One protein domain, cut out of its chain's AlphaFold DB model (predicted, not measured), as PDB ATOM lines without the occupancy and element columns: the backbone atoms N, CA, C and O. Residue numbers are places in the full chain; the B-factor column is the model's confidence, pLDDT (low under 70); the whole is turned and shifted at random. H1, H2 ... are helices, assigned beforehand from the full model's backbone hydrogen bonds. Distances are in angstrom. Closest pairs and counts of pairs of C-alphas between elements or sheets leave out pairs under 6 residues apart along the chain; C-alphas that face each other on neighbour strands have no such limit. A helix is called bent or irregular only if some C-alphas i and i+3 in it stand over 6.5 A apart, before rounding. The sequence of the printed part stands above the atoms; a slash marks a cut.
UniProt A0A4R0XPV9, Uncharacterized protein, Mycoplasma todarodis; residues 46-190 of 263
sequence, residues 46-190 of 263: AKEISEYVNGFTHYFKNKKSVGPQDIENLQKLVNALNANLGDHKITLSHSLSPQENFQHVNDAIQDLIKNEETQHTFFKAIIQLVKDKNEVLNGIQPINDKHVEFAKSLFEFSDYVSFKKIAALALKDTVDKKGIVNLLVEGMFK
ATOM      1  N   ALA A  46     -41.580 -27.238   4.232       67.75
ATOM      2  CA  ALA A  46     -41.152 -25.833   4.283       67.75
ATOM      3  C   ALA A  46     -40.461 -25.435   5.595       67.75
ATOM      4  O   ALA A  46     -39.614 -24.544   5.610       67.75
ATOM      5  N   LYS A  47     -40.773 -26.115   6.702       71.25
ATOM      6  CA  LYS A  47     -40.068 -25.923   7.974       71.25
ATOM      7  C   LYS A  47     -38.577 -26.276   7.864       71.25
ATOM      8  O   LYS A  47     -37.757 -25.584   8.459       71.25
ATOM      9  N   GLU A  48     -38.228 -27.284   7.074       70.50
ATOM     10  CA  GLU A  48     -36.871 -27.829   6.972       70.50
ATOM     11  C   GLU A  48     -35.904 -26.841   6.280       70.50
ATOM     12  O   GLU A  48     -34.768 -26.672   6.713       70.50
ATOM     13  N   ILE A  49     -36.351 -26.071   5.271       66.25
ATOM     14  CA  ILE A  49     -35.484 -25.049   4.646       66.25
ATOM     15  C   ILE A  49     -35.181 -23.888   5.594       66.25
ATOM     16  O   ILE A  49     -34.121 -23.276   5.496       66.25
ATOM     17  N   SER A  50     -36.103 -23.564   6.510       67.88
ATOM     18  CA  SER A  50     -35.854 -22.512   7.499       67.88
ATOM     19  C   SER A  50     -34.683 -22.891   8.401       67.88
ATOM     20  O   SER A  50     -33.928 -22.022   8.826       67.88
ATOM     21  N   GLU A  51     -34.494 -24.192   8.641       69.69
ATOM     22  CA  GLU A  51     -33.351 -24.721   9.373       69.69
ATOM     23  C   GLU A  51     -32.077 -24.620   8.542       69.69
ATOM     24  O   GLU A  51     -31.068 -24.209   9.094       69.69
ATOM     25  N   TYR A  52     -32.149 -24.845   7.227       68.94
ATOM     26  CA  TYR A  52     -31.018 -24.675   6.309       68.94
ATOM     27  C   TYR A  52     -30.556 -23.233   6.142       68.94
ATOM     28  O   TYR A  52     -29.366 -22.950   6.234       68.94
ATOM     29  N   VAL A  53     -31.488 -22.307   5.906       68.25
ATOM     30  CA  VAL A  53     -31.178 -20.874   5.797       68.25
ATOM     31  C   VAL A  53     -30.553 -20.387   7.105       68.25
ATOM     32  O   VAL A  53     -29.559 -19.670   7.077       68.25
ATOM     33  N   ASN A  54     -31.080 -20.848   8.243       69.12
ATOM     34  CA  ASN A  54     -30.528 -20.576   9.567       69.12
ATOM     35  C   ASN A  54     -29.154 -21.239   9.787       69.12
ATOM     36  O   ASN A  54     -28.238 -20.614  10.309       69.12
ATOM     37  N   GLY A  55     -28.979 -22.497   9.383       69.88
ATOM     38  CA  GLY A  55     -27.711 -23.219   9.471       69.88
ATOM     39  C   GLY A  55     -26.623 -22.520   8.664       69.88
ATOM     40  O   GLY A  55     -25.522 -22.315   9.163       69.88
ATOM     41  N   PHE A  56     -26.962 -22.054   7.462       69.69
ATOM     42  CA  PHE A  56     -26.054 -21.329   6.582       69.69
ATOM     43  C   PHE A  56     -25.625 -19.975   7.166       69.69
ATOM     44  O   PHE A  56     -24.434 -19.666   7.175       69.69
ATOM     45  N   THR A  57     -26.555 -19.181   7.711       66.62
ATOM     46  CA  THR A  57     -26.221 -17.884   8.331       66.62
ATOM     47  C   THR A  57     -25.437 -18.036   9.637       66.62
ATOM     48  O   THR A  57     -24.561 -17.219   9.928       66.62
ATOM     49  N   HIS A  58     -25.692 -19.088  10.417       73.25
ATOM     50  CA  HIS A  58     -24.974 -19.343  11.671       73.25
ATOM     51  C   HIS A  58     -23.627 -20.047  11.498       73.25
ATOM     52  O   HIS A  58     -22.750 -19.869  12.349       73.25
ATOM     53  N   TYR A  59     -23.442 -20.820  10.426       72.94
ATOM     54  CA  TYR A  59     -22.209 -21.564  10.161       72.94
ATOM     55  C   TYR A  59     -20.980 -20.653  10.145       72.94
ATOM     56  O   TYR A  59     -19.975 -20.965  10.779       72.94
ATOM     57  N   PHE A  60     -21.085 -19.490   9.505       65.44
ATOM     58  CA  PHE A  60     -19.994 -18.518   9.462       65.44
ATOM     59  C   PHE A  60     -19.868 -17.697  10.753       65.44
ATOM     60  O   PHE A  60     -18.758 -17.393  11.176       65.44
ATOM     61  N   LYS A  61     -20.984 -17.403  11.436       64.81
ATOM     62  CA  LYS A  61     -20.998 -16.587  12.665       64.81
ATOM     63  C   LYS A  61     -20.372 -17.297  13.875       64.81
ATOM     64  O   LYS A  61     -19.819 -16.639  14.750       64.81
ATOM     65  N   ASN A  62     -20.467 -18.629  13.944       66.50
ATOM     66  CA  ASN A  62     -20.130 -19.399  15.150       66.50
ATOM     67  C   ASN A  62     -18.835 -20.229  15.048       66.50
ATOM     68  O   ASN A  62     -18.478 -20.916  16.011       66.50
ATOM     69  N   LYS A  63     -18.119 -20.195  13.917       66.94
ATOM     70  CA  LYS A  63     -16.920 -21.020  13.720       66.94
ATOM     71  C   LYS A  63     -15.703 -20.397  14.419       66.94
ATOM     72  O   LYS A  63     -15.101 -19.450  13.926       66.94
ATOM     73  N   LYS A  64     -15.353 -20.920  15.602       57.31
ATOM     74  CA  LYS A  64     -14.284 -20.379  16.473       57.31
ATOM     75  C   LYS A  64     -12.855 -20.729  16.039       57.31
ATOM     76  O   LYS A  64     -11.929 -20.030  16.431       57.31
ATOM     77  N   SER A  65     -12.666 -21.793  15.262       59.62
ATOM     78  CA  SER A  65     -11.354 -22.221  14.762       59.62
ATOM     79  C   SER A  65     -11.490 -22.833  13.373       59.62
ATOM     80  O   SER A  65     -12.397 -23.635  13.151       59.62
ATOM     81  N   VAL A  66     -10.582 -22.474  12.468       67.31
ATOM     82  CA  VAL A  66     -10.539 -22.968  11.085       67.31
ATOM     83  C   VAL A  66      -9.296 -23.841  10.917       67.31
ATOM     84  O   VAL A  66      -8.170 -23.360  11.038       67.31
ATOM     85  N   GLY A  67      -9.498 -25.135  10.676       69.56
ATOM     86  CA  GLY A  67      -8.435 -26.088  10.366       69.56
ATOM     87  C   GLY A  67      -8.130 -26.187   8.863       69.56
ATOM     88  O   GLY A  67      -8.850 -25.626   8.036       69.56
ATOM     89  N   PRO A  68      -7.100 -26.955   8.462       69.00
ATOM     90  CA  PRO A  68      -6.748 -27.150   7.050       69.00
ATOM     91  C   PRO A  68      -7.899 -27.735   6.211       69.00
ATOM     92  O   PRO A  68      -8.160 -27.280   5.101       69.00
ATOM     93  N   GLN A  69      -8.647 -28.685   6.782       76.00
ATOM     94  CA  GLN A  69      -9.826 -29.296   6.155       76.00
ATOM     95  C   GLN A  69     -10.946 -28.271   5.897       76.00
ATOM     96  O   GLN A  69     -11.713 -28.393   4.944       76.00
ATOM     97  N   ASP A  70     -11.045 -27.242   6.742       76.31
ATOM     98  CA  ASP A  70     -12.074 -26.215   6.622       76.31
ATOM     99  C   ASP A  70     -11.821 -25.281   5.442       76.31
ATOM    100  O   ASP A  70     -12.785 -24.791   4.863       76.31
ATOM    101  N   ILE A  71     -10.559 -25.073   5.056       78.31
ATOM    102  CA  ILE A  71     -10.196 -24.303   3.860       78.31
ATOM    103  C   ILE A  71     -10.545 -25.065   2.591       78.31
ATOM    104  O   ILE A  71     -11.108 -24.484   1.667       78.31
ATOM    105  N   GLU A  72     -10.276 -26.368   2.553       81.25
ATOM    106  CA  GLU A  72     -10.675 -27.202   1.419       81.25
ATOM    107  C   GLU A  72     -12.205 -27.221   1.262       81.25
ATOM    108  O   GLU A  72     -12.732 -27.048   0.160       81.25
ATOM    109  N   ASN A  73     -12.934 -27.346   2.375       82.00
ATOM    110  CA  ASN A  73     -14.395 -27.285   2.389       82.00
ATOM    111  C   ASN A  73     -14.923 -25.895   2.002       82.00
ATOM    112  O   ASN A  73     -15.900 -25.798   1.258       82.00
ATOM    113  N   LEU A  74     -14.267 -24.821   2.453       83.19
ATOM    114  CA  LEU A  74     -14.598 -23.446   2.075       83.19
ATOM    115  C   LEU A  74     -14.387 -23.221   0.574       83.19
ATOM    116  O   LEU A  74     -15.256 -22.655  -0.081       83.19
ATOM    117  N   GLN A  75     -13.284 -23.716   0.011       86.19
ATOM    118  CA  GLN A  75     -13.000 -23.632  -1.420       86.19
ATOM    119  C   GLN A  75     -14.044 -24.387  -2.243       86.19
ATOM    120  O   GLN A  75     -14.552 -23.857  -3.231       86.19
ATOM    121  N   LYS A  76     -14.407 -25.605  -1.825       87.50
ATOM    122  CA  LYS A  76     -15.477 -26.377  -2.470       87.50
ATOM    123  C   LYS A  76     -16.814 -25.633  -2.414       87.50
ATOM    124  O   LYS A  76     -17.520 -25.595  -3.418       87.50
ATOM    125  N   LEU A  77     -17.134 -25.001  -1.282       86.38
ATOM    126  CA  LEU A  77     -18.364 -24.223  -1.106       86.38
ATOM    127  C   LEU A  77     -18.390 -22.993  -2.007       86.38
ATOM    128  O   LEU A  77     -19.369 -22.780  -2.717       86.38
ATOM    129  N   VAL A  78     -17.304 -22.224  -2.030       88.31
ATOM    130  CA  VAL A  78     -17.161 -21.050  -2.896       88.31
ATOM    131  C   VAL A  78     -17.273 -21.445  -4.366       88.31
ATOM    132  O   VAL A  78     -18.011 -20.808  -5.111       88.31
ATOM    133  N   ASN A  79     -16.632 -22.538  -4.786       90.00
ATOM    134  CA  ASN A  79     -16.734 -23.031  -6.160       90.00
ATOM    135  C   ASN A  79     -18.173 -23.445  -6.518       90.00
ATOM    136  O   ASN A  79     -18.661 -23.103  -7.596       90.00
ATOM    137  N   ALA A  80     -18.868 -24.138  -5.610       87.94
ATOM    138  CA  ALA A  80     -20.254 -24.559  -5.804       87.94
ATOM    139  C   ALA A  80     -21.227 -23.365  -5.869       87.94
ATOM    140  O   ALA A  80     -22.140 -23.343  -6.697       87.94
ATOM    141  N   LEU A  81     -21.010 -22.341  -5.038       87.31
ATOM    142  CA  LEU A  81     -21.769 -21.089  -5.082       87.31
ATOM    143  C   LEU A  81     -21.489 -20.321  -6.379       87.31
ATOM    144  O   LEU A  81     -22.422 -19.938  -7.077       87.31
ATOM    145  N   ASN A  82     -20.220 -20.169  -6.760       90.31
ATOM    146  CA  ASN A  82     -19.804 -19.445  -7.964       90.31
ATOM    147  C   ASN A  82     -20.331 -20.060  -9.264       90.31
ATOM    148  O   ASN A  82     -20.490 -19.339 -10.246       90.31
ATOM    149  N   ALA A  83     -20.634 -21.361  -9.277       87.50
ATOM    150  CA  ALA A  83     -21.304 -22.005 -10.406       87.50
ATOM    151  C   ALA A  83     -22.719 -21.446 -10.656       87.50
ATOM    152  O   ALA A  83     -23.217 -21.521 -11.775       87.50
ATOM    153  N   ASN A  84     -23.350 -20.868  -9.629       85.88
ATOM    154  CA  ASN A  84     -24.729 -20.382  -9.659       85.88
ATOM    155  C   ASN A  84     -24.859 -18.861  -9.422       85.88
ATOM    156  O   ASN A  84     -25.935 -18.310  -9.636       85.88
ATOM    157  N   LEU A  85     -23.792 -18.172  -8.992       84.94
ATOM    158  CA  LEU A  85     -23.787 -16.724  -8.714       84.94
ATOM    159  C   LEU A  85     -23.567 -15.831  -9.949       84.94
ATOM    160  O   LEU A  85     -23.687 -14.609  -9.846       84.94
ATOM    161  N   GLY A  86     -23.257 -16.415 -11.111       82.38
ATOM    162  CA  GLY A  86     -22.990 -15.658 -12.336       82.38
ATOM    163  C   GLY A  86     -21.742 -14.783 -12.198       82.38
ATOM    164  O   GLY A  86     -20.652 -15.300 -11.941       82.38
ATOM    165  N   ASP A  87     -21.908 -13.470 -12.358       82.88
ATOM    166  CA  ASP A  87     -20.816 -12.488 -12.314       82.88
ATOM    167  C   ASP A  87     -20.418 -12.085 -10.881       82.88
ATOM    168  O   ASP A  87     -19.330 -11.556 -10.657       82.88
ATOM    169  N   HIS A  88     -21.250 -12.394  -9.881       83.62
ATOM    170  CA  HIS A  88     -21.028 -12.018  -8.479       83.62
ATOM    171  C   HIS A  88     -20.224 -13.075  -7.712       83.62
ATOM    172  O   HIS A  88     -20.657 -13.595  -6.682       83.62
ATOM    173  N   LYS A  89     -19.059 -13.447  -8.251       84.94
ATOM    174  CA  LYS A  89     -18.239 -14.534  -7.707       84.94
ATOM    175  C   LYS A  89     -17.519 -14.126  -6.427       84.94
ATOM    176  O   LYS A  89     -16.922 -13.056  -6.339       84.94
ATOM    177  N   ILE A  90     -17.501 -15.039  -5.464       85.56
ATOM    178  CA  ILE A  90     -16.687 -14.939  -4.253       85.56
ATOM    179  C   ILE A  90     -15.300 -15.488  -4.587       85.56
ATOM    180  O   ILE A  90     -15.185 -16.587  -5.130       85.56
ATOM    181  N   THR A  91     -14.241 -14.746  -4.274       84.12
ATOM    182  CA  THR A  91     -12.866 -15.176  -4.569       84.12
ATOM    183  C   THR A  91     -12.122 -15.410  -3.265       84.12
ATOM    184  O   THR A  91     -12.176 -14.585  -2.361       84.12
ATOM    185  N   LEU A  92     -11.437 -16.544  -3.159       81.19
ATOM    186  CA  LEU A  92     -10.528 -16.812  -2.048       81.19
ATOM    187  C   LEU A  92      -9.143 -16.271  -2.397       81.19
ATOM    188  O   LEU A  92      -8.696 -16.409  -3.536       81.19
ATOM    189  N   SER A  93      -8.468 -15.659  -1.426       82.56
ATOM    190  CA  SER A  93      -7.129 -15.114  -1.638       82.56
ATOM    191  C   SER A  93      -6.065 -16.058  -1.091       82.56
ATOM    192  O   SER A  93      -6.103 -16.451   0.074       82.56
ATOM    193  N   HIS A  94      -5.054 -16.357  -1.906       76.56
ATOM    194  CA  HIS A  94      -3.887 -17.135  -1.482       76.56
ATOM    195  C   HIS A  94      -2.973 -16.385  -0.501       76.56
ATOM    196  O   HIS A  94      -2.133 -17.014   0.136       76.56
ATOM    197  N   SER A  95      -3.118 -15.060  -0.380       80.44
ATOM    198  CA  SER A  95      -2.328 -14.238   0.545       80.44
ATOM    199  C   SER A  95      -2.934 -14.118   1.946       80.44
ATOM    200  O   SER A  95      -2.253 -13.643   2.849       80.44
ATOM    201  N   LEU A  96      -4.194 -14.525   2.130       81.19
ATOM    202  CA  LEU A  96      -4.895 -14.448   3.411       81.19
ATOM    203  C   LEU A  96      -4.718 -15.743   4.206       81.19
ATOM    204  O   LEU A  96      -4.732 -16.846   3.651       81.19
ATOM    205  N   SER A  97      -4.613 -15.616   5.528       82.75
ATOM    206  CA  SER A  97      -4.664 -16.769   6.423       82.75
ATOM    207  C   SER A  97      -6.023 -17.483   6.329       82.75
ATOM    208  O   SER A  97      -7.018 -16.903   5.882       82.75
ATOM    209  N   PRO A  98      -6.119 -18.747   6.776       80.62
ATOM    210  CA  PRO A  98      -7.376 -19.485   6.769       80.62
ATOM    211  C   PRO A  98      -8.549 -18.768   7.444       80.62
ATOM    212  O   PRO A  98      -9.667 -18.767   6.930       80.62
ATOM    213  N   GLN A  99      -8.281 -18.130   8.583       81.25
ATOM    214  CA  GLN A  99      -9.285 -17.402   9.351       81.25
ATOM    215  C   GLN A  99      -9.743 -16.135   8.611       81.25
ATOM    216  O   GLN A  99     -10.938 -15.851   8.556       81.25
ATOM    217  N   GLU A 100      -8.806 -15.408   7.998       83.06
ATOM    218  CA  GLU A 100      -9.096 -14.211   7.202       83.06
ATOM    219  C   GLU A 100      -9.876 -14.548   5.930       83.06
ATOM    220  O   GLU A 100     -10.812 -13.835   5.590       83.06
ATOM    221  N   ASN A 101      -9.564 -15.665   5.264       85.25
ATOM    222  CA  ASN A 101     -10.356 -16.160   4.135       85.25
ATOM    223  C   ASN A 101     -11.789 -16.518   4.557       85.25
ATOM    224  O   ASN A 101     -12.738 -16.225   3.833       85.25
ATOM    225  N   PHE A 102     -11.968 -17.117   5.738       83.75
ATOM    226  CA  PHE A 102     -13.297 -17.415   6.273       83.75
ATOM    227  C   PHE A 102     -14.106 -16.139   6.534       83.75
ATOM    228  O   PHE A 102     -15.279 -16.066   6.165       83.75
ATOM    229  N   GLN A 103     -13.469 -15.125   7.128       83.00
ATOM    230  CA  GLN A 103     -14.087 -13.822   7.360       83.00
ATOM    231  C   GLN A 103     -14.409 -13.117   6.037       83.00
ATOM    232  O   GLN A 103     -15.521 -12.632   5.868       83.00
ATOM    233  N   HIS A 104     -13.488 -13.141   5.072       85.44
ATOM    234  CA  HIS A 104     -13.682 -12.547   3.751       85.44
ATOM    235  C   HIS A 104     -14.882 -13.154   3.015       85.44
ATOM    236  O   HIS A 104     -15.717 -12.429   2.478       85.44
ATOM    237  N   VAL A 105     -15.015 -14.485   3.031       85.94
ATOM    238  CA  VAL A 105     -16.182 -15.166   2.449       85.94
ATOM    239  C   VAL A 105     -17.461 -14.805   3.197       85.94
ATOM    240  O   VAL A 105     -18.485 -14.568   2.560       85.94
ATOM    241  N   ASN A 106     -17.422 -14.742   4.529       83.88
ATOM    242  CA  ASN A 106     -18.578 -14.322   5.314       83.88
ATOM    243  C   ASN A 106     -19.021 -12.901   4.944       83.88
ATOM    244  O   ASN A 106     -20.207 -12.683   4.713       83.88
ATOM    245  N   ASP A 107     -18.088 -11.960   4.837       85.12
ATOM    246  CA  ASP A 107     -18.384 -10.573   4.477       85.12
ATOM    247  C   ASP A 107     -18.960 -10.489   3.055       85.12
ATOM    248  O   ASP A 107     -20.013  -9.885   2.856       85.12
ATOM    249  N   ALA A 108     -18.373 -11.213   2.095       86.19
ATOM    250  CA  ALA A 108     -18.905 -11.313   0.736       86.19
ATOM    251  C   ALA A 108     -20.333 -11.892   0.705       86.19
ATOM    252  O   ALA A 108     -21.197 -11.395  -0.014       86.19
ATOM    253  N   ILE A 109     -20.621 -12.918   1.515       83.69
ATOM    254  CA  ILE A 109     -21.972 -13.478   1.656       83.69
ATOM    255  C   ILE A 109     -22.935 -12.446   2.255       83.69
ATOM    256  O   ILE A 109     -24.063 -12.313   1.781       83.69
ATOM    257  N   GLN A 110     -22.516 -11.703   3.283       81.12
ATOM    258  CA  GLN A 110     -23.344 -10.652   3.878       81.12
ATOM    259  C   GLN A 110     -23.669  -9.552   2.866       81.12
ATOM    260  O   GLN A 110     -24.808  -9.087   2.826       81.12
ATOM    261  N   ASP A 111     -22.710  -9.174   2.026       86.19
ATOM    262  CA  ASP A 111     -22.922  -8.191   0.966       86.19
ATOM    263  C   ASP A 111     -23.898  -8.708  -0.093       86.19
ATOM    264  O   ASP A 111     -24.832  -7.995  -0.467       86.19
ATOM    265  N   LEU A 112     -23.773  -9.980  -0.493       85.94
ATOM    266  CA  LEU A 112     -24.712 -10.622  -1.417       85.94
ATOM    267  C   LEU A 112     -26.146 -10.660  -0.871       85.94
ATOM    268  O   LEU A 112     -27.086 -10.481  -1.642       85.94
ATOM    269  N   ILE A 113     -26.316 -10.889   0.436       81.19
ATOM    270  CA  ILE A 113     -27.627 -10.921   1.107       81.19
ATOM    271  C   ILE A 113     -28.221  -9.512   1.255       81.19
ATOM    272  O   ILE A 113     -29.439  -9.356   1.168       81.19
ATOM    273  N   LYS A 114     -27.392  -8.492   1.513       81.31
ATOM    274  CA  LYS A 114     -27.843  -7.102   1.720       81.31
ATOM    275  C   LYS A 114     -28.177  -6.384   0.416       81.31
ATOM    276  O   LYS A 114     -29.044  -5.512   0.423       81.31
ATOM    277  N   ASN A 115     -27.481  -6.705  -0.670       84.00
ATOM    278  CA  ASN A 115     -27.695  -6.063  -1.959       84.00
ATOM    279  C   ASN A 115     -28.941  -6.643  -2.655       84.00
ATOM    280  O   ASN A 115     -29.073  -7.851  -2.862       84.00
ATOM    281  N   GLU A 116     -29.872  -5.757  -3.021       80.00
ATOM    282  CA  GLU A 116     -31.151  -6.142  -3.613       80.00
ATOM    283  C   GLU A 116     -31.022  -6.857  -4.959       80.00
ATOM    284  O   GLU A 116     -31.857  -7.717  -5.258       80.00
ATOM    285  N   GLU A 117     -29.988  -6.534  -5.734       82.75
ATOM    286  CA  GLU A 117     -29.733  -7.112  -7.056       82.75
ATOM    287  C   GLU A 117     -29.209  -8.551  -6.952       82.75
ATOM    288  O   GLU A 117     -29.541  -9.408  -7.770       82.75
ATOM    289  N   THR A 118     -28.430  -8.844  -5.908       85.62
ATOM    290  CA  THR A 118     -27.710 -10.117  -5.764       85.62
ATOM    291  C   THR A 118     -28.386 -11.100  -4.822       85.62
ATOM    292  O   THR A 118     -28.186 -12.308  -4.964       85.62
ATOM    293  N   GLN A 119     -29.216 -10.621  -3.890       83.81
ATOM    294  CA  GLN A 119     -29.867 -11.472  -2.887       83.81
ATOM    295  C   GLN A 119     -30.677 -12.600  -3.540       83.81
ATOM    296  O   GLN A 119     -30.621 -13.745  -3.099       83.81
ATOM    297  N   HIS A 120     -31.403 -12.299  -4.623       84.81
ATOM    298  CA  HIS A 120     -32.257 -13.264  -5.317       84.81
ATOM    299  C   HIS A 120     -31.422 -14.392  -5.912       84.81
ATOM    300  O   HIS A 120     -31.700 -15.569  -5.687       84.81
ATOM    301  N   THR A 121     -30.352 -14.016  -6.609       86.62
ATOM    302  CA  THR A 121     -29.380 -14.927  -7.215       86.62
ATOM    303  C   THR A 121     -28.694 -15.782  -6.156       86.62
ATOM    304  O   THR A 121     -28.580 -16.995  -6.322       86.62
ATOM    305  N   PHE A 122     -28.314 -15.189  -5.024       86.81
ATOM    306  CA  PHE A 122     -27.690 -15.903  -3.915       86.81
ATOM    307  C   PHE A 122     -28.617 -16.953  -3.288       86.81
ATOM    308  O   PHE A 122     -28.236 -18.117  -3.154       86.81
ATOM    309  N   PHE A 123     -29.861 -16.595  -2.953       82.38
ATOM    310  CA  PHE A 123     -30.805 -17.575  -2.408       82.38
ATOM    311  C   PHE A 123     -31.153 -18.658  -3.433       82.38
ATOM    312  O   PHE A 123     -31.200 -19.834  -3.067       82.38
ATOM    313  N   LYS A 124     -31.321 -18.305  -4.715       85.69
ATOM    314  CA  LYS A 124     -31.491 -19.286  -5.800       85.69
ATOM    315  C   LYS A 124     -30.311 -20.251  -5.894       85.69
ATOM    316  O   LYS A 124     -30.544 -21.450  -6.031       85.69
ATOM    317  N   ALA A 125     -29.077 -19.766  -5.758       87.56
ATOM    318  CA  ALA A 125     -27.880 -20.601  -5.743       87.56
ATOM    319  C   ALA A 125     -27.910 -21.615  -4.589       87.56
ATOM    320  O   ALA A 125     -27.700 -22.804  -4.816       87.56
ATOM    321  N   ILE A 126     -28.257 -21.186  -3.369       83.62
ATOM    322  CA  ILE A 126     -28.396 -22.101  -2.222       83.62
ATOM    323  C   ILE A 126     -29.481 -23.150  -2.486       83.62
ATOM    324  O   ILE A 126     -29.254 -24.341  -2.278       83.62
ATOM    325  N   ILE A 127     -30.653 -22.729  -2.968       86.44
ATOM    326  CA  ILE A 127     -31.772 -23.635  -3.267       86.44
ATOM    327  C   ILE A 127     -31.356 -24.669  -4.318       86.44
ATOM    328  O   ILE A 127     -31.664 -25.850  -4.167       86.44
ATOM    329  N   GLN A 128     -30.628 -24.245  -5.351       89.00
ATOM    330  CA  GLN A 128     -30.125 -25.128  -6.398       89.00
ATOM    331  C   GLN A 128     -29.123 -26.150  -5.837       89.00
ATOM    332  O   GLN A 128     -29.255 -27.340  -6.106       89.00
ATOM    333  N   LEU A 129     -28.204 -25.733  -4.962       87.81
ATOM    334  CA  LEU A 129     -27.264 -26.648  -4.305       87.81
ATOM    335  C   LEU A 129     -27.963 -27.684  -3.406       87.81
ATOM    336  O   LEU A 129     -27.575 -28.854  -3.403       87.81
ATOM    337  N   VAL A 130     -29.011 -27.288  -2.671       87.00
ATOM    338  CA  VAL A 130     -29.818 -28.220  -1.858       87.00
ATOM    339  C   VAL A 130     -30.591 -29.190  -2.756       87.00
ATOM    340  O   VAL A 130     -30.632 -30.389  -2.482       87.00
ATOM    341  N   LYS A 131     -31.175 -28.691  -3.850       87.06
ATOM    342  CA  LYS A 131     -31.906 -29.488  -4.849       87.06
ATOM    343  C   LYS A 131     -31.020 -30.546  -5.507       87.06
ATOM    344  O   LYS A 131     -31.487 -31.665  -5.721       87.06
ATOM    345  N   ASP A 132     -29.761 -30.216  -5.776       88.25
ATOM    346  CA  ASP A 132     -28.787 -31.126  -6.390       88.25
ATOM    347  C   ASP A 132     -28.137 -32.079  -5.377       88.25
ATOM    348  O   ASP A 132     -27.277 -32.879  -5.739       88.25
ATOM    349  N   LYS A 133     -28.553 -32.011  -4.102       84.38
ATOM    350  CA  LYS A 133     -27.998 -32.803  -2.998       84.38
ATOM    351  C   LYS A 133     -26.472 -32.664  -2.924       84.38
ATOM    352  O   LYS A 133     -25.759 -33.635  -2.683       84.38
ATOM    353  N   ASN A 134     -25.978 -31.446  -3.160       83.38
ATOM    354  CA  ASN A 134     -24.551 -31.183  -3.250       83.38
ATOM    355  C   ASN A 134     -23.867 -31.497  -1.911       83.38
ATOM    356  O   ASN A 134     -24.190 -30.911  -0.876       83.38
ATOM    357  N   GLU A 135     -22.903 -32.417  -1.942       80.81
ATOM    358  CA  GLU A 135     -22.242 -32.946  -0.747       80.81
ATOM    359  C   GLU A 135     -21.516 -31.874   0.071       80.81
ATOM    360  O   GLU A 135     -21.337 -32.029   1.277       80.81
ATOM    361  N   VAL A 136     -21.150 -30.757  -0.559       78.50
ATOM    362  CA  VAL A 136     -20.466 -29.637   0.094       78.50
ATOM    363  C   VAL A 136     -21.330 -28.993   1.180       78.50
ATOM    364  O   VAL A 136     -20.809 -28.520   2.190       78.50
ATOM    365  N   LEU A 137     -22.656 -29.020   1.023       78.19
ATOM    366  CA  LEU A 137     -23.572 -28.494   2.031       78.19
ATOM    367  C   LEU A 137     -23.671 -29.390   3.272       78.19
ATOM    368  O   LEU A 137     -24.005 -28.871   4.333       78.19
ATOM    369  N   ASN A 138     -23.297 -30.676   3.191       75.88
ATOM    370  CA  ASN A 138     -23.292 -31.571   4.356       75.88
ATOM    371  C   ASN A 138     -22.338 -31.093   5.463       75.88
ATOM    372  O   ASN A 138     -22.550 -31.416   6.629       75.88
ATOM    373  N   GLY A 139     -21.314 -30.302   5.110       69.44
ATOM    374  CA  GLY A 139     -20.420 -29.650   6.073       69.44
ATOM    375  C   GLY A 139     -21.059 -28.488   6.844       69.44
ATOM    376  O   GLY A 139     -20.506 -28.056   7.851       69.44
ATOM    377  N   ILE A 140     -22.212 -27.990   6.389       71.94
ATOM    378  CA  ILE A 140     -23.008 -26.935   7.036       71.94
ATOM    379  C   ILE A 140     -24.151 -27.580   7.822       71.94
ATOM    380  O   ILE A 140     -24.303 -27.353   9.021       71.94
ATOM    381  N   GLN A 141     -24.940 -28.409   7.142       74.88
ATOM    382  CA  GLN A 141     -26.029 -29.193   7.707       74.88
ATOM    383  C   GLN A 141     -26.252 -30.416   6.801       74.88
ATOM    384  O   GLN A 141     -26.116 -30.282   5.593       74.88
ATOM    385  N   PRO A 142     -26.580 -31.616   7.309       80.69
ATOM    386  CA  PRO A 142     -26.833 -32.771   6.443       80.69
ATOM    387  C   PRO A 142     -28.061 -32.578   5.538       80.69
ATOM    388  O   PRO A 142     -29.125 -32.153   6.004       80.69
ATOM    389  N   ILE A 143     -27.951 -32.879   4.238       81.50
ATOM    390  CA  ILE A 143     -29.103 -32.862   3.317       81.50
ATOM    391  C   ILE A 143     -29.852 -34.194   3.444       81.50
ATOM    392  O   ILE A 143     -29.265 -35.269   3.355       81.50
ATOM    393  N   ASN A 144     -31.175 -34.129   3.596       84.94
ATOM    394  CA  ASN A 144     -32.060 -35.290   3.587       84.94
ATOM    395  C   ASN A 144     -33.027 -35.155   2.401       84.94
ATOM    396  O   ASN A 144     -33.098 -34.102   1.763       84.94
ATOM    397  N   ASP A 145     -33.786 -36.203   2.102       85.00
ATOM    398  CA  ASP A 145     -34.646 -36.194   0.913       85.00
ATOM    399  C   ASP A 145     -35.795 -35.176   1.008       85.00
ATOM    400  O   ASP A 145     -36.231 -34.652  -0.014       85.00
ATOM    401  N   LYS A 146     -36.218 -34.801   2.223       84.25
ATOM    402  CA  LYS A 146     -37.230 -33.754   2.449       84.25
ATOM    403  C   LYS A 146     -36.704 -32.368   2.081       84.25
ATOM    404  O   LYS A 146     -37.429 -31.581   1.478       84.25
ATOM    405  N   HIS A 147     -35.436 -32.086   2.395       82.56
ATOM    406  CA  HIS A 147     -34.752 -30.862   1.970       82.56
ATOM    407  C   HIS A 147     -34.717 -30.764   0.442       82.56
ATOM    408  O   HIS A 147     -35.048 -29.722  -0.119       82.56
ATOM    409  N   VAL A 148     -34.372 -31.867  -0.230       86.50
ATOM    410  CA  VAL A 148     -34.315 -31.945  -1.696       86.50
ATOM    411  C   VAL A 148     -35.700 -31.744  -2.312       86.50
ATOM    412  O   VAL A 148     -35.846 -30.981  -3.266       86.50
ATOM    413  N   GLU A 149     -36.723 -32.411  -1.780       83.19
ATOM    414  CA  GLU A 149     -38.095 -32.310  -2.282       83.19
ATOM    415  C   GLU A 149     -38.642 -30.888  -2.138       83.19
ATOM    416  O   GLU A 149     -39.193 -30.332  -3.088       83.19
ATOM    417  N   PHE A 150     -38.400 -30.249  -0.993       82.62
ATOM    418  CA  PHE A 150     -38.747 -28.847  -0.813       82.62
ATOM    419  C   PHE A 150     -37.950 -27.925  -1.744       82.62
ATOM    420  O   PHE A 150     -38.533 -27.021  -2.334       82.62
ATOM    421  N   ALA A 151     -36.641 -28.133  -1.909       85.06
ATOM    422  CA  ALA A 151     -35.815 -27.292  -2.774       85.06
ATOM    423  C   ALA A 151     -36.244 -27.383  -4.247       85.06
ATOM    424  O   ALA A 151     -36.270 -26.365  -4.939       85.06
ATOM    425  N   LYS A 152     -36.665 -28.569  -4.710       84.88
ATOM    426  CA  LYS A 152     -37.296 -28.750  -6.027       84.88
ATOM    427  C   LYS A 152     -38.556 -27.901  -6.160       84.88
ATOM    428  O   LYS A 152     -38.678 -27.169  -7.135       84.88
ATOM    429  N   SER A 153     -39.449 -27.959  -5.172       80.69
ATOM    430  CA  SER A 153     -40.655 -27.128  -5.139       80.69
ATOM    431  C   SER A 153     -40.322 -25.636  -5.127       80.69
ATOM    432  O   SER A 153     -40.824 -24.893  -5.962       80.69
ATOM    433  N   LEU A 154     -39.448 -25.193  -4.219       84.12
ATOM    434  CA  LEU A 154     -39.085 -23.787  -4.051       84.12
ATOM    435  C   LEU A 154     -38.418 -23.199  -5.291       84.12
ATOM    436  O   LEU A 154     -38.682 -22.048  -5.629       84.12
ATOM    437  N   PHE A 155     -37.591 -23.971  -5.992       86.75
ATOM    438  CA  PHE A 155     -36.946 -23.505  -7.214       86.75
ATOM    439  C   PHE A 155     -37.973 -23.023  -8.254       86.75
ATOM    440  O   PHE A 155     -37.792 -21.955  -8.837       86.75
ATOM    441  N   GLU A 156     -39.091 -23.738  -8.408       84.25
ATOM    442  CA  GLU A 156     -40.153 -23.440  -9.383       84.25
ATOM    443  C   GLU A 156     -40.890 -22.122  -9.124       84.25
ATOM    444  O   GLU A 156     -41.296 -21.445 -10.066       84.25
ATOM    445  N   PHE A 157     -41.078 -21.753  -7.855       82.94
ATOM    446  CA  PHE A 157     -41.791 -20.529  -7.477       82.94
ATOM    447  C   PHE A 157     -40.876 -19.455  -6.875       82.94
ATOM    448  O   PHE A 157     -41.362 -18.444  -6.371       82.94
ATOM    449  N   SER A 158     -39.557 -19.644  -6.946       85.19
ATOM    450  CA  SER A 158     -38.556 -18.750  -6.355       85.19
ATOM    451  C   SER A 158     -38.669 -17.309  -6.863       85.19
ATOM    452  O   SER A 158     -38.543 -16.383  -6.071       85.19
ATOM    453  N   ASP A 159     -39.016 -17.101  -8.136       86.19
ATOM    454  CA  ASP A 159     -39.238 -15.766  -8.723       86.19
ATOM    455  C   ASP A 159     -40.424 -15.000  -8.122       86.19
ATOM    456  O   ASP A 159     -40.532 -13.784  -8.274       86.19
ATOM    457  N   TYR A 160     -41.290 -15.691  -7.386       85.88
ATOM    458  CA  TYR A 160     -42.451 -15.113  -6.711       85.88
ATOM    459  C   TYR A 160     -42.225 -14.903  -5.210       85.88
ATOM    460  O   TYR A 160     -43.080 -14.332  -4.527       85.88
ATOM    461  N   VAL A 161     -41.085 -15.359  -4.686       83.44
ATOM    462  CA  VAL A 161     -40.712 -15.231  -3.277       83.44
ATOM    463  C   VAL A 161     -39.950 -13.930  -3.067       83.44
ATOM    464  O   VAL A 161     -38.980 -13.624  -3.752       83.44
ATOM    465  N   SER A 162     -40.352 -13.159  -2.057       84.44
ATOM    466  CA  SER A 162     -39.608 -11.962  -1.667       84.44
ATOM    467  C   SER A 162     -38.400 -12.345  -0.811       84.44
ATOM    468  O   SER A 162     -38.458 -12.300   0.422       84.44
ATOM    469  N   PHE A 163     -37.288 -12.700  -1.459       81.94
ATOM    470  CA  PHE A 163     -36.048 -13.023  -0.749       81.94
ATOM    471  C   PHE A 163     -35.497 -11.850   0.064       81.94
ATOM    472  O   PHE A 163     -34.918 -12.089   1.113       81.94
ATOM    473  N   LYS A 164     -35.806 -10.598  -0.307       82.44
ATOM    474  CA  LYS A 164     -35.564  -9.414   0.535       82.44
ATOM    475  C   LYS A 164     -36.184  -9.534   1.923       82.44
ATOM    476  O   LYS A 164     -35.540  -9.277   2.936       82.44
ATOM    477  N   LYS A 165     -37.456  -9.937   1.983       82.94
ATOM    478  CA  LYS A 165     -38.154 -10.124   3.258       82.94
ATOM    479  C   LYS A 165     -37.593 -11.326   4.018       82.94
ATOM    480  O   LYS A 165     -37.476 -11.253   5.235       82.94
ATOM    481  N   ILE A 166     -37.205 -12.395   3.320       77.81
ATOM    482  CA  ILE A 166     -36.561 -13.563   3.943       77.81
ATOM    483  C   ILE A 166     -35.201 -13.181   4.536       77.81
ATOM    484  O   ILE A 166     -34.954 -13.493   5.697       77.81
ATOM    485  N   ALA A 167     -34.363 -12.450   3.799       74.81
ATOM    486  CA  ALA A 167     -33.080 -11.929   4.263       74.81
ATOM    487  C   ALA A 167     -33.249 -11.076   5.523       74.81
ATOM    488  O   ALA A 167     -32.598 -11.320   6.536       74.81
ATOM    489  N   ALA A 168     -34.200 -10.139   5.506       78.31
ATOM    490  CA  ALA A 168     -34.494  -9.290   6.656       78.31
ATOM    491  C   ALA A 168     -34.955 -10.075   7.899       78.31
ATOM    492  O   ALA A 168     -34.750  -9.614   9.018       78.31
ATOM    493  N   LEU A 169     -35.586 -11.243   7.730       75.19
ATOM    494  CA  LEU A 169     -35.962 -12.128   8.838       75.19
ATOM    495  C   LEU A 169     -34.818 -13.051   9.275       75.19
ATOM    496  O   LEU A 169     -34.717 -13.359  10.460       75.19
ATOM    497  N   ALA A 170     -33.963 -13.473   8.344       69.31
ATOM    498  CA  ALA A 170     -32.816 -14.342   8.600       69.31
ATOM    499  C   ALA A 170     -31.647 -13.610   9.281       69.31
ATOM    500  O   ALA A 170     -30.867 -14.240   9.987       69.31
ATOM    501  N   LEU A 171     -31.533 -12.292   9.088       69.19
ATOM    502  CA  LEU A 171     -30.484 -11.452   9.679       69.19
ATOM    503  C   LEU A 171     -30.810 -10.936  11.094       69.19
ATOM    504  O   LEU A 171     -29.977 -10.268  11.702       69.19
ATOM    505  N   LYS A 172     -32.004 -11.213  11.632       72.56
ATOM    506  CA  LYS A 172     -32.363 -10.846  13.014       72.56
ATOM    507  C   LYS A 172     -31.647 -11.748  14.022       72.56
ATOM    508  O   LYS A 172     -31.402 -12.915  13.742       72.56
ATOM    509  N   ASP A 173     -31.416 -11.239  15.237       62.34
ATOM    510  CA  ASP A 173     -30.824 -12.020  16.340       62.34
ATOM    511  C   ASP A 173     -31.638 -13.271  16.705       62.34
ATOM    512  O   ASP A 173     -31.097 -14.251  17.213       62.34
ATOM    513  N   THR A 174     -32.940 -13.253  16.407       67.50
ATOM    514  CA  THR A 174     -33.810 -14.430  16.435       67.50
ATOM    515  C   THR A 174     -34.440 -14.628  15.061       67.50
ATOM    516  O   THR A 174     -35.212 -13.795  14.584       67.50
ATOM    517  N   VAL A 175     -34.103 -15.744  14.410       67.62
ATOM    518  CA  VAL A 175     -34.651 -16.085  13.095       67.62
ATOM    519  C   VAL A 175     -36.131 -16.443  13.228       67.62
ATOM    520  O   VAL A 175     -36.499 -17.449  13.840       67.62
ATOM    521  N   ASP A 176     -36.995 -15.626  12.622       74.06
ATOM    522  CA  ASP A 176     -38.440 -15.862  12.576       74.06
ATOM    523  C   ASP A 176     -38.781 -16.948  11.543       74.06
ATOM    524  O   ASP A 176     -39.161 -16.680  10.398       74.06
ATOM    525  N   LYS A 177     -38.650 -18.209  11.970       73.62
ATOM    526  CA  LYS A 177     -38.949 -19.389  11.143       73.62
ATOM    527  C   LYS A 177     -40.368 -19.352  10.568       73.62
ATOM    528  O   LYS A 177     -40.576 -19.733   9.418       73.62
ATOM    529  N   LYS A 178     -41.352 -18.883  11.347       79.12
ATOM    530  CA  LYS A 178     -42.760 -18.826  10.922       79.12
ATOM    531  C   LYS A 178     -42.961 -17.760   9.845       79.12
ATOM    532  O   LYS A 178     -43.643 -18.022   8.856       79.12
ATOM    533  N   GLY A 179     -42.337 -16.596  10.006       78.44
ATOM    534  CA  GLY A 179     -42.334 -15.534   9.004       78.44
ATOM    535  C   GLY A 179     -41.726 -15.983   7.673       78.44
ATOM    536  O   GLY A 179     -42.324 -15.747   6.624       78.44
ATOM    537  N   ILE A 180     -40.601 -16.707   7.707       74.38
ATOM    538  CA  ILE A 180     -39.965 -17.260   6.499       74.38
ATOM    539  C   ILE A 180     -40.905 -18.243   5.785       74.38
ATOM    540  O   ILE A 180     -41.133 -18.103   4.585       74.38
ATOM    541  N   VAL A 181     -41.516 -19.188   6.511       79.62
ATOM    542  CA  VAL A 181     -42.480 -20.143   5.929       79.62
ATOM    543  C   VAL A 181     -43.674 -19.425   5.293       79.62
ATOM    544  O   VAL A 181     -44.064 -19.763   4.178       79.62
ATOM    545  N   ASN A 182     -44.223 -18.400   5.949       81.94
ATOM    546  CA  ASN A 182     -45.349 -17.638   5.406       81.94
ATOM    547  C   ASN A 182     -45.005 -16.940   4.083       81.94
ATOM    548  O   ASN A 182     -45.812 -16.965   3.157       81.94
ATOM    549  N   LEU A 183     -43.807 -16.358   3.967       81.88
ATOM    550  CA  LEU A 183     -43.353 -15.711   2.730       81.88
ATOM    551  C   LEU A 183     -43.167 -16.709   1.582       81.88
ATOM    552  O   LEU A 183     -43.470 -16.395   0.431       81.88
ATOM    553  N   LEU A 184     -42.700 -17.920   1.892       79.38
ATOM    554  CA  LEU A 184     -42.564 -19.006   0.919       79.38
ATOM    555  C   LEU A 184     -43.940 -19.473   0.420       79.38
ATOM    556  O   LEU A 184     -44.141 -19.641  -0.782       79.38
ATOM    557  N   VAL A 185     -44.909 -19.613   1.332       78.44
ATOM    558  CA  VAL A 185     -46.303 -19.941   0.999       78.44
ATOM    559  C   VAL A 185     -46.952 -18.830   0.164       78.44
ATOM    560  O   VAL A 185     -47.628 -19.127  -0.819       78.44
ATOM    561  N   GLU A 186     -46.719 -17.556   0.494       82.56
ATOM    562  CA  GLU A 186     -47.197 -16.414  -0.299       82.56
ATOM    563  C   GLU A 186     -46.656 -16.461  -1.739       82.56
ATOM    564  O   GLU A 186     -47.422 -16.305  -2.693       82.56
ATOM    565  N   GLY A 187     -45.354 -16.723  -1.905       81.00
ATOM    566  CA  GLY A 187     -44.727 -16.871  -3.221       81.00
ATOM    567  C   GLY A 187     -45.326 -18.019  -4.032       81.00
ATOM    568  O   GLY A 187     -45.642 -17.842  -5.208       81.00
ATOM    569  N   MET A 188     -45.601 -19.161  -3.396       78.69
ATOM    570  CA  MET A 188     -46.313 -20.269  -4.038       78.69
ATOM    571  C   MET A 188     -47.717 -19.857  -4.503       78.69
ATOM    572  O   MET A 188     -48.091 -20.154  -5.637       78.69
ATOM    573  N   PHE A 189     -48.508 -19.170  -3.674       75.25
ATOM    574  CA  PHE A 189     -49.851 -18.736  -4.084       75.25
ATOM    575  C   PHE A 189     -49.808 -17.762  -5.267       75.25
ATOM    576  O   PHE A 189     -50.646 -17.848  -6.171       75.25
ATOM    577  N   LYS A 190     -48.814 -16.870  -5.305       81.88
ATOM    578  CA  LYS A 190     -48.574 -15.978  -6.448       81.88
ATOM    579  C   LYS A 190     -48.210 -16.758  -7.709       81.88
ATOM    580  O   LYS A 190     -48.833 -16.540  -8.748       81.88
TER     581      LYS A 190
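Overview. This is residues 46 to 190 of the 263 residues of an uncharacterized protein of Mycoplasma todarodis (UniProt A0A4R0XPV9). Helices H1 and H4 make the middle of an elongated body; H6, H7 and H8 cluster at one end, and H2 and H3 lie side by side at the other, with short H5 packed on H2. The printed part has 145 residues with eight named helices, H1 to H8 in order, and no named strand: all helix, the packing mostly crossed. It is compact, with a radius of gyration of the C-alphas of 14.7 A, and spans 48 by 30 by 30 A.

Arrangement. H1, residues 46 to 61, touches H8, residues 177 to 190, with residues 46 to 51 alone; the closest C-alphas, of Ser 50 and Lys 177, are 5.7 A apart. H2, residues 68 to 82, touches H3, residues 98 to 114, at a shallow tilt of 27 degrees, the same way, through residues 68 to 74 and 98 to 102 alone; the closest C-alphas, of Ile 71 and Pro 98, are 6.3 A apart. H4, residues 116 to 131, and H1 are near each other, with 9 pairs of C-alphas within 10 A. H5, residues 135 to 139, touches H2, the closest C-alphas being those of Val 136 and Leu 77, 5.9 A apart. H6, residues 145 to 160, touches H4 residues 124 to 131 alone at a shallow tilt of 29 degrees, opposite ways; the closest C-alphas, of Val 148 and Lys 131, are 4.7 A apart. H7, residues 163 to 170, forms a helical hairpin with H8, the closest C-alphas being those of Ile 166 and Ile 180, 5.6 A apart. Every O i to N i+4 pair is within hydrogen-bond range in H2, H3, H7 and H8, against 8 of 12 in H1, 10 of 12 in H4, 8 of 12 in H6 and 0 of 1 in H5, where 2 of 2 O i to N i+3 pairs are.

Along the chain. H1 begins at C-alpha 46 (-41.152, -25.833, 4.283) and H8 ends at C-alpha 190 (-48.574, -15.978, -6.448). H1 and H6 are 23.7 A long, H3 24.4 A and H4 23.4 A. H4 is only just irregular, C-alphas 117 and 120 being 6.9 A apart; H6 is irregular, C-alphas 156 and 159 being 7.8 A apart.

Size, cuts and confidence. The two C-alphas farthest apart, of Ser 95 and Phe 189, are 48.0 A apart. The printed part has no cut, and H2 to H3 is the long link. The pLDDT is under 70 at 25 residues of the printed part, among them residues 49 to 57 and 60 to 68.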